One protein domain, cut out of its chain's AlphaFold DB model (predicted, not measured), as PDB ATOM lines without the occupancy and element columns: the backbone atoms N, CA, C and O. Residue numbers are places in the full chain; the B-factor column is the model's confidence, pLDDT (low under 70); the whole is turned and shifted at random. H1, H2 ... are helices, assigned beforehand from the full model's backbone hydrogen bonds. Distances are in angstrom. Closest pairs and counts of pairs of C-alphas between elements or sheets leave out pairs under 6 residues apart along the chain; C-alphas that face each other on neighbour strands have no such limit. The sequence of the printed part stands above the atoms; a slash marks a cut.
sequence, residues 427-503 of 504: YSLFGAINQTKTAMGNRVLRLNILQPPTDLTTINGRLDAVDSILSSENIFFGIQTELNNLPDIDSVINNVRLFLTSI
ATOM      1  N   TYR A 427      40.180  36.733  48.904       83.19
ATOM      2  CA  TYR A 427      38.876  37.412  48.904       83.19
ATOM      3  C   TYR A 427      37.684  36.520  49.310       83.19
ATOM      4  O   TYR A 427      36.540  36.911  49.122       83.19
ATOM      5  N   SER A 428      37.942  35.343  49.884       89.50
ATOM      6  CA  SER A 428      36.931  34.482  50.509       89.50
ATOM      7  C   SER A 428      36.765  34.785  52.002       89.50
ATOM      8  O   SER A 428      37.663  35.354  52.627       89.50
ATOM      9  N   LEU A 429      35.663  34.337  52.622       91.81
ATOM     10  CA  LEU A 429      35.478  34.474  54.077       91.81
ATOM     11  C   LEU A 429      36.636  33.826  54.854       91.81
ATOM     12  O   LEU A 429      37.203  34.443  55.755       91.81
ATOM     13  N   PHE A 430      37.027  32.606  54.470       91.00
ATOM     14  CA  PHE A 430      38.197  31.922  55.020       91.00
ATOM     15  C   PHE A 430      39.484  32.736  54.835       91.00
ATOM     16  O   PHE A 430      40.245  32.865  55.787       91.00
ATOM     17  N   GLY A 431      39.721  33.314  53.652       88.06
ATOM     18  CA  GLY A 431      40.890  34.160  53.399       88.06
ATOM     19  C   GLY A 431      40.932  35.404  54.292       88.06
ATOM     20  O   GLY A 431      41.991  35.734  54.821       88.06
ATOM     21  N   ALA A 432      39.781  36.037  54.528       91.31
ATOM     22  CA  ALA A 432      39.667  37.246  55.338       91.31
ATOM     23  C   ALA A 432      39.866  37.013  56.850       91.31
ATOM     24  O   ALA A 432      40.458  37.858  57.521       91.31
ATOM     25  N   ILE A 433      39.380  35.890  57.405       93.06
ATOM     26  CA  ILE A 433      39.422  35.636  58.862       93.06
ATOM     27  C   ILE A 433      40.583  34.734  59.316       93.06
ATOM     28  O   ILE A 433      40.832  34.601  60.515       93.06
ATOM     29  N   ASN A 434      41.305  34.092  58.393       91.81
ATOM     30  CA  ASN A 434      42.350  33.130  58.737       91.81
ATOM     31  C   ASN A 434      43.690  33.789  59.096       91.81
ATOM     32  O   ASN A 434      44.590  33.921  58.271       91.81
ATOM     33  N   GLN A 435      43.844  34.109  60.380       90.44
ATOM     34  CA  GLN A 435      45.108  34.552  60.985       90.44
ATOM     35  C   GLN A 435      45.805  33.433  61.790       90.44
ATOM     36  O   GLN A 435      46.632  33.700  62.666       90.44
ATOM     37  N   THR A 436      45.453  32.166  61.534       91.50
ATOM     38  CA  THR A 436      45.931  31.019  62.323       91.50
ATOM     39  C   THR A 436      47.424  30.754  62.106       91.50
ATOM     40  O   THR A 436      47.927  30.848  60.989       91.50
ATOM     41  N   LYS A 437      48.148  30.434  63.189       90.50
ATOM     42  CA  LYS A 437      49.603  30.197  63.150       90.50
ATOM     43  C   LYS A 437      49.971  28.744  62.857       90.50
ATOM     44  O   LYS A 437      50.901  28.483  62.105       90.50
ATOM     45  N   THR A 438      49.213  27.796  63.409       89.31
ATOM     46  CA  THR A 438      49.433  26.363  63.180       89.31
ATOM     47  C   THR A 438      48.609  25.857  62.001       89.31
ATOM     48  O   THR A 438      47.455  26.246  61.799       89.31
ATOM     49  N   ALA A 439      49.155  24.887  61.266       83.50
ATOM     50  CA  ALA A 439      48.406  24.183  60.231       83.50
ATOM     51  C   ALA A 439      47.217  23.378  60.813       83.50
ATOM     52  O   ALA A 439      46.254  23.106  60.098       83.50
ATOM     53  N   MET A 440      47.229  23.042  62.112       82.12
ATOM     54  CA  MET A 440      46.043  22.565  62.844       82.12
ATOM     55  C   MET A 440      44.936  23.624  62.897       82.12
ATOM     56  O   MET A 440      43.799  23.345  62.523       82.12
ATOM     57  N   GLY A 441      45.259  24.851  63.322       88.25
ATOM     58  CA  GLY A 441      44.293  25.950  63.405       88.25
ATOM     59  C   GLY A 441      43.659  26.267  62.051       88.25
ATOM     60  O   GLY A 441      42.445  26.423  61.966       88.25
ATOM     61  N   ASN A 442      44.462  26.261  60.985       87.50
ATOM     62  CA  ASN A 442      44.027  26.471  59.602       87.50
ATOM     63  C   ASN A 442      42.943  25.455  59.172       87.50
ATOM     64  O   ASN A 442      41.875  25.835  58.684       87.50
ATOM     65  N   ARG A 443      43.192  24.165  59.442       84.56
ATOM     66  CA  ARG A 443      42.270  23.043  59.195       84.56
ATOM     67  C   ARG A 443      40.982  23.160  60.016       84.56
ATOM     68  O   ARG A 443      39.886  23.121  59.460       84.56
ATOM     69  N   VAL A 444      41.108  23.367  61.329       86.94
ATOM     70  CA  VAL A 444      39.973  23.497  62.263       86.94
ATOM     71  C   VAL A 444      39.111  24.724  61.940       86.94
ATOM     72  O   VAL A 444      37.888  24.652  62.028       86.94
ATOM     73  N   LEU A 445      39.710  25.834  61.507       90.69
ATOM     74  CA  LEU A 445      38.980  27.014  61.047       90.69
ATOM     75  C   LEU A 445      38.170  26.722  59.774       90.69
ATOM     76  O   LEU A 445      36.987  27.054  59.732       90.69
ATOM     77  N   ARG A 446      38.756  26.047  58.770       87.94
ATOM     78  CA  ARG A 446      38.034  25.646  57.544       87.94
ATOM     79  C   ARG A 446      36.835  24.743  57.862       87.94
ATOM     80  O   ARG A 446      35.768  24.937  57.284       87.94
ATOM     81  N   LEU A 447      36.986  23.807  58.804       84.06
ATOM     82  CA  LEU A 447      35.887  22.956  59.285       84.06
ATOM     83  C   LEU A 447      34.802  23.769  60.011       84.06
ATOM     84  O   LEU A 447      33.628  23.615  59.701       84.06
ATOM     85  N   ASN A 448      35.176  24.688  60.909       88.69
ATOM     86  CA  ASN A 448      34.221  25.543  61.629       88.69
ATOM     87  C   ASN A 448      33.407  26.480  60.716       88.69
ATOM     88  O   ASN A 448      32.286  26.829  61.076       88.69
ATOM     89  N   ILE A 449      33.947  26.886  59.560       89.62
ATOM     90  CA  ILE A 449      33.201  27.652  58.545       89.62
ATOM     91  C   ILE A 449      32.225  26.745  57.782       89.62
ATOM     92  O   ILE A 449      31.090  27.145  57.551       89.62
ATOM     93  N   LEU A 450      32.645  25.535  57.393       84.56
ATOM     94  CA  LEU A 450      31.808  24.578  56.646       84.56
ATOM     95  C   LEU A 450      30.706  23.920  57.484       84.56
ATOM     96  O   LEU A 450      29.678  23.513  56.941       84.56
ATOM     97  N   GLN A 451      30.940  23.790  58.788       84.19
ATOM     98  CA  GLN A 451      30.048  23.144  59.743       84.19
ATOM     99  C   GLN A 451      29.862  24.031  60.995       84.19
ATOM    100  O   GLN A 451      30.332  23.671  62.079       84.19
ATOM    101  N   PRO A 452      29.205  25.205  60.885       89.62
ATOM    102  CA  PRO A 452      28.944  26.061  62.039       89.62
ATOM    103  C   PRO A 452      28.067  25.322  63.062       89.62
ATOM    104  O   PRO A 452      27.095  24.684  62.650       89.62
ATOM    105  N   PRO A 453      28.358  25.389  64.375       89.31
ATOM    106  CA  PRO A 453      27.560  24.703  65.388       89.31
ATOM    107  C   PRO A 453      26.148  25.297  65.497       89.31
ATOM    108  O   PRO A 453      25.975  26.509  65.389       89.31
ATOM    109  N   THR A 454      25.150  24.451  65.762       88.88
ATOM    110  CA  THR A 454      23.762  24.862  66.064       88.88
ATOM    111  C   THR A 454      23.453  24.904  67.560       88.88
ATOM    112  O   THR A 454      22.466  25.518  67.962       88.88
ATOM    113  N   ASP A 455      24.282  24.272  68.397       88.75
ATOM    114  CA  ASP A 455      24.117  24.277  69.851       88.75
ATOM    115  C   ASP A 455      24.516  25.624  70.477       88.75
ATOM    116  O   ASP A 455      25.662  26.070  70.378       88.75
ATOM    117  N   LEU A 456      23.571  26.226  71.202       92.38
ATOM    118  CA  LEU A 456      23.737  27.487  71.916       92.38
ATOM    119  C   LEU A 456      24.811  27.416  73.013       92.38
ATOM    120  O   LEU A 456      25.496  28.415  73.235       92.38
ATOM    121  N   THR A 457      25.023  26.264  73.667       92.75
ATOM    122  CA  THR A 457      26.074  26.152  74.701       92.75
ATOM    123  C   THR A 457      27.473  26.201  74.079       92.75
ATOM    124  O   THR A 457      28.344  26.929  74.553       92.75
ATOM    125  N   THR A 458      27.655  25.527  72.943       91.06
ATOM    126  CA  THR A 458      28.876  25.536  72.129       91.06
ATOM    127  C   THR A 458      29.126  26.899  71.483       91.06
ATOM    128  O   THR A 458      30.277  27.329  71.403       91.06
ATOM    129  N   ILE A 459      28.078  27.600  71.035       94.31
ATOM    130  CA  ILE A 459      28.191  28.967  70.501       94.31
ATOM    131  C   ILE A 459      28.650  29.927  71.605       94.31
ATOM    132  O   ILE A 459      29.662  30.604  71.430       94.31
ATOM    133  N   ASN A 460      27.964  29.950  72.751       96.44
ATOM    134  CA  ASN A 460      28.297  30.869  73.840       96.44
ATOM    135  C   ASN A 460      29.683  30.576  74.423       96.44
ATOM    136  O   ASN A 460      30.499  31.485  74.484       96.44
ATOM    137  N   GLY A 461      30.026  29.311  74.692       96.62
ATOM    138  CA  GLY A 461      31.360  28.952  75.189       96.62
ATOM    139  C   GLY A 461      32.510  29.317  74.236       96.62
ATOM    140  O   GLY A 461      33.632  29.553  74.683       96.62
ATOM    141  N   ARG A 462      32.252  29.423  72.921       95.31
ATOM    142  CA  ARG A 462      33.216  29.970  71.947       95.31
ATOM    143  C   ARG A 462      33.323  31.496  72.022       95.31
ATOM    144  O   ARG A 462      34.423  32.016  71.858       95.31
ATOM    145  N   LEU A 463      32.220  32.202  72.273       96.06
ATOM    146  CA  LEU A 463      32.214  33.656  72.480       96.06
ATOM    147  C   LEU A 463      32.889  34.032  73.807       96.06
ATOM    148  O   LEU A 463      33.768  34.886  73.807       96.06
ATOM    149  N   ASP A 464      32.571  33.332  74.898       96.56
ATOM    150  CA  ASP A 464      33.186  33.519  76.218       96.56
ATOM    151  C   ASP A 464      34.708  33.293  76.166       96.56
ATOM    152  O   ASP A 464      35.485  34.051  76.751       96.56
ATOM    153  N   ALA A 465      35.160  32.291  75.399       94.62
ATOM    154  CA  ALA A 465      36.580  32.058  75.154       94.62
ATOM    155  C   ALA A 465      37.246  33.239  74.417       94.62
ATOM    156  O   ALA A 465      38.335  33.663  74.809       94.62
ATOM    157  N   VAL A 466      36.593  33.806  73.396       93.94
ATOM    158  CA  VAL A 466      37.090  34.990  72.673       93.94
ATOM    159  C   VAL A 466      37.137  36.221  73.584       93.94
ATOM    160  O   VAL A 466      38.191  36.852  73.665       93.94
ATOM    161  N   ASP A 467      36.067  36.524  74.326       95.06
ATOM    162  CA  ASP A 467      36.031  37.645  75.281       95.06
ATOM    163  C   ASP A 467      37.123  37.486  76.365       95.06
ATOM    164  O   ASP A 467      37.759  38.473  76.743       95.06
ATOM    165  N   SER A 468      37.435  36.259  76.812       93.88
ATOM    166  CA  SER A 468      38.510  36.006  77.790       93.88
ATOM    167  C   SER A 468      39.920  36.300  77.248       93.88
ATOM    168  O   SER A 468      40.752  36.882  77.951       93.88
ATOM    169  N   ILE A 469      40.177  35.972  75.976       93.00
ATOM    170  CA  ILE A 469      41.454  36.237  75.298       93.00
ATOM    171  C   ILE A 469      41.592  37.736  74.999       93.00
ATOM    172  O   ILE A 469      42.638  38.323  75.268       93.00
ATOM    173  N   LEU A 470      40.525  38.382  74.516       92.56
ATOM    174  CA  LEU A 470      40.495  39.829  74.270       92.56
ATOM    175  C   LEU A 470      40.647  40.654  75.557       92.56
ATOM    176  O   LEU A 470      41.183  41.757  75.516       92.56
ATOM    177  N   SER A 471      40.236  40.112  76.706       94.12
ATOM    178  CA  SER A 471      40.421  40.753  78.016       94.12
ATOM    179  C   SER A 471      41.876  40.752  78.514       94.12
ATOM    180  O   SER A 471      42.159  41.364  79.544       94.12
ATOM    181  N   SER A 472      42.803  40.050  77.846       92.94
ATOM    182  CA  SER A 472      44.159  39.813  78.358       92.94
ATOM    183  C   SER A 472      45.237  39.784  77.260       92.94
ATOM    184  O   SER A 472      45.807  38.747  76.922       92.94
ATOM    185  N   GLU A 473      45.591  40.966  76.750       92.19
ATOM    186  CA  GLU A 473      46.582  41.179  75.676       92.19
ATOM    187  C   GLU A 473      47.927  40.443  75.893       92.19
ATOM    188  O   GLU A 473      48.454  39.815  74.972       92.19
ATOM    189  N   ASN A 474      48.439  40.414  77.129       91.25
ATOM    190  CA  ASN A 474      49.650  39.659  77.489       91.25
ATOM    191  C   ASN A 474      49.518  38.144  77.230       91.25
ATOM    192  O   ASN A 474      50.472  37.501  76.792       91.25
ATOM    193  N   ILE A 475      48.340  37.567  77.491       90.62
ATOM    194  CA  ILE A 475      48.061  36.142  77.262       90.62
ATOM    195  C   ILE A 475      47.920  35.883  75.757       90.62
ATOM    196  O   ILE A 475      48.469  34.903  75.257       90.62
ATOM    197  N   PHE A 476      47.266  36.788  75.020       91.69
ATOM    198  CA  PHE A 476      47.159  36.707  73.561       91.69
ATOM    199  C   PHE A 476      48.534  36.662  72.875       91.69
ATOM    200  O   PHE A 476      48.792  35.744  72.094       91.69
ATOM    201  N   PHE A 477      49.445  37.592  73.189       91.50
ATOM    202  CA  PHE A 477      50.783  37.609  72.581       91.50
ATOM    203  C   PHE A 477      51.678  36.453  73.050       91.50
ATOM    204  O   PHE A 477      52.416  35.892  72.234       91.50
ATOM    205  N   GLY A 478      51.579  36.040  74.319       92.25
ATOM    206  CA  GLY A 478      52.275  34.852  74.824       92.25
ATOM    207  C   GLY A 478      51.870  33.582  74.069       92.25
ATOM    208  O   GLY A 478      52.716  32.904  73.487       92.25
ATOM    209  N   ILE A 479      50.562  33.309  73.979       91.25
ATOM    210  CA  ILE A 479      50.024  32.165  73.227       91.25
ATOM    211  C   ILE A 479      50.380  32.269  71.739       91.25
ATOM    212  O   ILE A 479      50.789  31.275  71.142       91.25
ATOM    213  N   GLN A 480      50.268  33.450  71.122       90.62
ATOM    214  CA  GLN A 480      50.604  33.618  69.705       90.62
ATOM    215  C   GLN A 480      52.083  33.315  69.417       90.62
ATOM    216  O   GLN A 480      52.389  32.780  68.353       90.62
ATOM    217  N   THR A 481      52.982  33.624  70.356       91.31
ATOM    218  CA  THR A 481      54.415  33.330  70.233       91.31
ATOM    219  C   THR A 481      54.666  31.823  70.270       91.31
ATOM    220  O   THR A 481      55.267  31.292  69.338       91.31
ATOM    221  N   GLU A 482      54.123  31.114  71.263       91.94
ATOM    222  CA  GLU A 482      54.291  29.657  71.365       91.94
ATOM    223  C   GLU A 482      53.612  28.887  70.224       91.94
ATOM    224  O   GLU A 482      54.159  27.906  69.720       91.94
ATOM    225  N   LEU A 483      52.457  29.351  69.733       90.06
ATOM    226  CA  LEU A 483      51.780  28.731  68.590       90.06
ATOM    227  C   LEU A 483      52.579  28.820  67.277       90.06
ATOM    228  O   LEU A 483      52.329  28.007  66.389       90.06
ATOM    229  N   ASN A 484      53.527  29.755  67.134       88.69
ATOM    230  CA  ASN A 484      54.439  29.780  65.981       88.69
ATOM    231  C   ASN A 484      55.520  28.682  66.065       88.69
ATOM    232  O   ASN A 484      56.044  28.272  65.033       88.69
ATOM    233  N   ASN A 485      55.854  28.212  67.272       88.81
ATOM    234  CA  ASN A 485      56.919  27.231  67.513       88.81
ATOM    235  C   ASN A 485      56.451  25.774  67.318       88.81
ATOM    236  O   ASN A 485      57.276  24.860  67.263       88.81
ATOM    237  N   LEU A 486      55.136  25.532  67.239       86.56
ATOM    238  CA  LEU A 486      54.574  24.183  67.149       86.56
ATOM    239  C   LEU A 486      54.683  23.599  65.724       86.56
ATOM    240  O   LEU A 486      54.142  24.186  64.783       86.56
ATOM    241  N   PRO A 487      55.296  22.409  65.543       81.38
ATOM    242  CA  PRO A 487      55.304  21.711  64.257       81.38
ATOM    243  C   PRO A 487      53.906  21.187  63.884       81.38
ATOM    244  O   PRO A 487      53.009  21.099  64.726       81.38
ATOM    245  N   ASP A 488      53.708  20.788  62.622       79.94
ATOM    246  CA  ASP A 488      52.437  20.198  62.179       79.94
ATOM    247  C   ASP A 488      52.245  18.797  62.786       79.94
ATOM    248  O   ASP A 488      52.765  17.802  62.279       79.94
ATOM    249  N   ILE A 489      51.521  18.731  63.907       81.62
ATOM    250  CA  ILE A 489      51.411  17.534  64.755       81.62
ATOM    251  C   ILE A 489      50.845  16.337  63.975       81.62
ATOM    252  O   ILE A 489      51.374  15.235  64.108       81.62
ATOM    253  N   ASP A 490      49.862  16.540  63.091       71.06
ATOM    254  CA  ASP A 490      49.334  15.476  62.220       71.06
ATOM    255  C   ASP A 490      50.404  14.899  61.283       71.06
ATOM    256  O   ASP A 490      50.386  13.706  60.999       71.06
ATOM    257  N   SER A 491      51.359  15.714  60.818       73.50
ATOM    258  CA  SER A 491      52.483  15.235  60.004       73.50
ATOM    259  C   SER A 491      53.401  14.333  60.832       73.50
ATOM    260  O   SER A 491      53.764  13.244  60.393       73.50
ATOM    261  N   VAL A 492      53.704  14.716  62.077       80.88
ATOM    262  CA  VAL A 492      54.484  13.880  63.008       80.88
ATOM    263  C   VAL A 492      53.749  12.572  63.325       80.88
ATOM    264  O   VAL A 492      54.346  11.502  63.226       80.88
ATOM    265  N   ILE A 493      52.448  12.634  63.635       78.12
ATOM    266  CA  ILE A 493      51.607  11.458  63.903       78.12
ATOM    267  C   ILE A 493      51.551  10.538  62.677       78.12
ATOM    268  O   ILE A 493      51.733   9.331  62.823       78.12
ATOM    269  N   ASN A 494      51.356  11.083  61.474       67.12
ATOM    270  CA  ASN A 494      51.317  10.292  60.245       67.12
ATOM    271  C   ASN A 494      52.681   9.679  59.905       67.12
ATOM    272  O   ASN A 494      52.724   8.523  59.501       67.12
ATOM    273  N   ASN A 495      53.794  10.376  60.142       74.50
ATOM    274  CA  ASN A 495      55.130   9.806  59.952       74.50
ATOM    275  C   ASN A 495      55.409   8.659  60.942       74.50
ATOM    276  O   ASN A 495      55.897   7.609  60.531       74.50
ATOM    277  N   VAL A 496      55.032   8.804  62.219       80.44
ATOM    278  CA  VAL A 496      55.124   7.720  63.220       80.44
ATOM    279  C   VAL A 496      54.209   6.546  62.855       80.44
ATOM    280  O   VAL A 496      54.612   5.391  62.956       80.44
ATOM    281  N   ARG A 497      52.992   6.824  62.379       65.94
ATOM    282  CA  ARG A 497      52.028   5.822  61.905       65.94
ATOM    283  C   ARG A 497      52.563   5.034  60.707       65.94
ATOM    284  O   ARG A 497      52.505   3.809  60.736       65.94
ATOM    285  N   LEU A 498      53.092   5.728  59.697       66.56
ATOM    286  CA  LEU A 498      53.693   5.130  58.501       66.56
ATOM    287  C   LEU A 498      54.908   4.271  58.869       66.56
ATOM    288  O   LEU A 498      55.013   3.137  58.405       66.56
ATOM    289  N   PHE A 499      55.767   4.772  59.763       71.81
ATOM    290  CA  PHE A 499      56.903   4.030  60.309       71.81
ATOM    291  C   PHE A 499      56.456   2.734  61.003       71.81
ATOM    292  O   PHE A 499      56.965   1.664  60.677       71.81
ATOM    293  N   LEU A 500      55.440   2.795  61.872       64.69
ATOM    294  CA  LEU A 500      54.871   1.611  62.528       64.69
ATOM    295  C   LEU A 500      54.280   0.601  61.530       64.69
ATOM    296  O   LEU A 500      54.480  -0.595  61.715       64.69
ATOM    297  N   THR A 501      53.609   1.046  60.461       59.41
ATOM    298  CA  THR A 501      53.144   0.134  59.395       59.41
ATOM    299  C   THR A 501      54.268  -0.410  58.512       59.41
ATOM    300  O   THR A 501      54.087  -1.468  57.931       59.41
ATOM    301  N   SER A 502      55.425   0.256  58.426       55.47
ATOM    302  CA  SER A 502      56.591  -0.223  57.657       55.47
ATOM    303  C   SER A 502      57.471  -1.245  58.398       55.47
ATOM    304  O   SER A 502      58.464  -1.717  57.851       55.47
ATOM    305  N   ILE A 503      57.122  -1.555  59.651       58.41
ATOM    306  CA  ILE A 503      57.796  -2.533  60.527       58.41
ATOM    307  C   ILE A 503      56.977  -3.841  60.634       58.41
ATOM    308  O   ILE A 503      57.407  -4.793  61.287       58.41
TER     309      ILE A 503
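Overview. This is residues 427 to 503 of the 504 residues of the protein "MutS protein-like protein" of Smittium mucronatum (UniProt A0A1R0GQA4). H2, H3 and H4 make three sides of an open ring, with H1 beside H2 and residues 492 to 503 sticking out as an arm. The printed part has 77 residues with five named helices, H1 to H5, all helix. It is loose, radius of gyration of the C-alphas 16.1 A, spanning 48 by 32 by 30 A.

Along the chain. Find C-alpha 429 at (35.478, 34.474, 54.077), where H1, residues 429 to 433, begins. Then come H2, 439 to 450; H3, 456 to 470, 20.9 A from first to last C-alpha; H4, 473 to 485; and H5, 489 to 501, ending at (53.144, 0.134, 59.395).

Arrangement. Look at Phe 430 and Arg 446, the closest C-alphas of H1 and H2, 6.8 A: these helices only just touch, with 3 pairs within 8 A. H3 and H4 only just touch, with 3 pairs, only at the corner; the closest C-alphas are Ile 469 and Phe 476, 6.0 A. H4 has 8 of 9 O i to N i+4 pairs within hydrogen-bond range, the other helices every one.

Size, cuts and confidence. The printed part has no cut; pLDDT is under 70 at residues 494, 497 to 498 and 500 to 503.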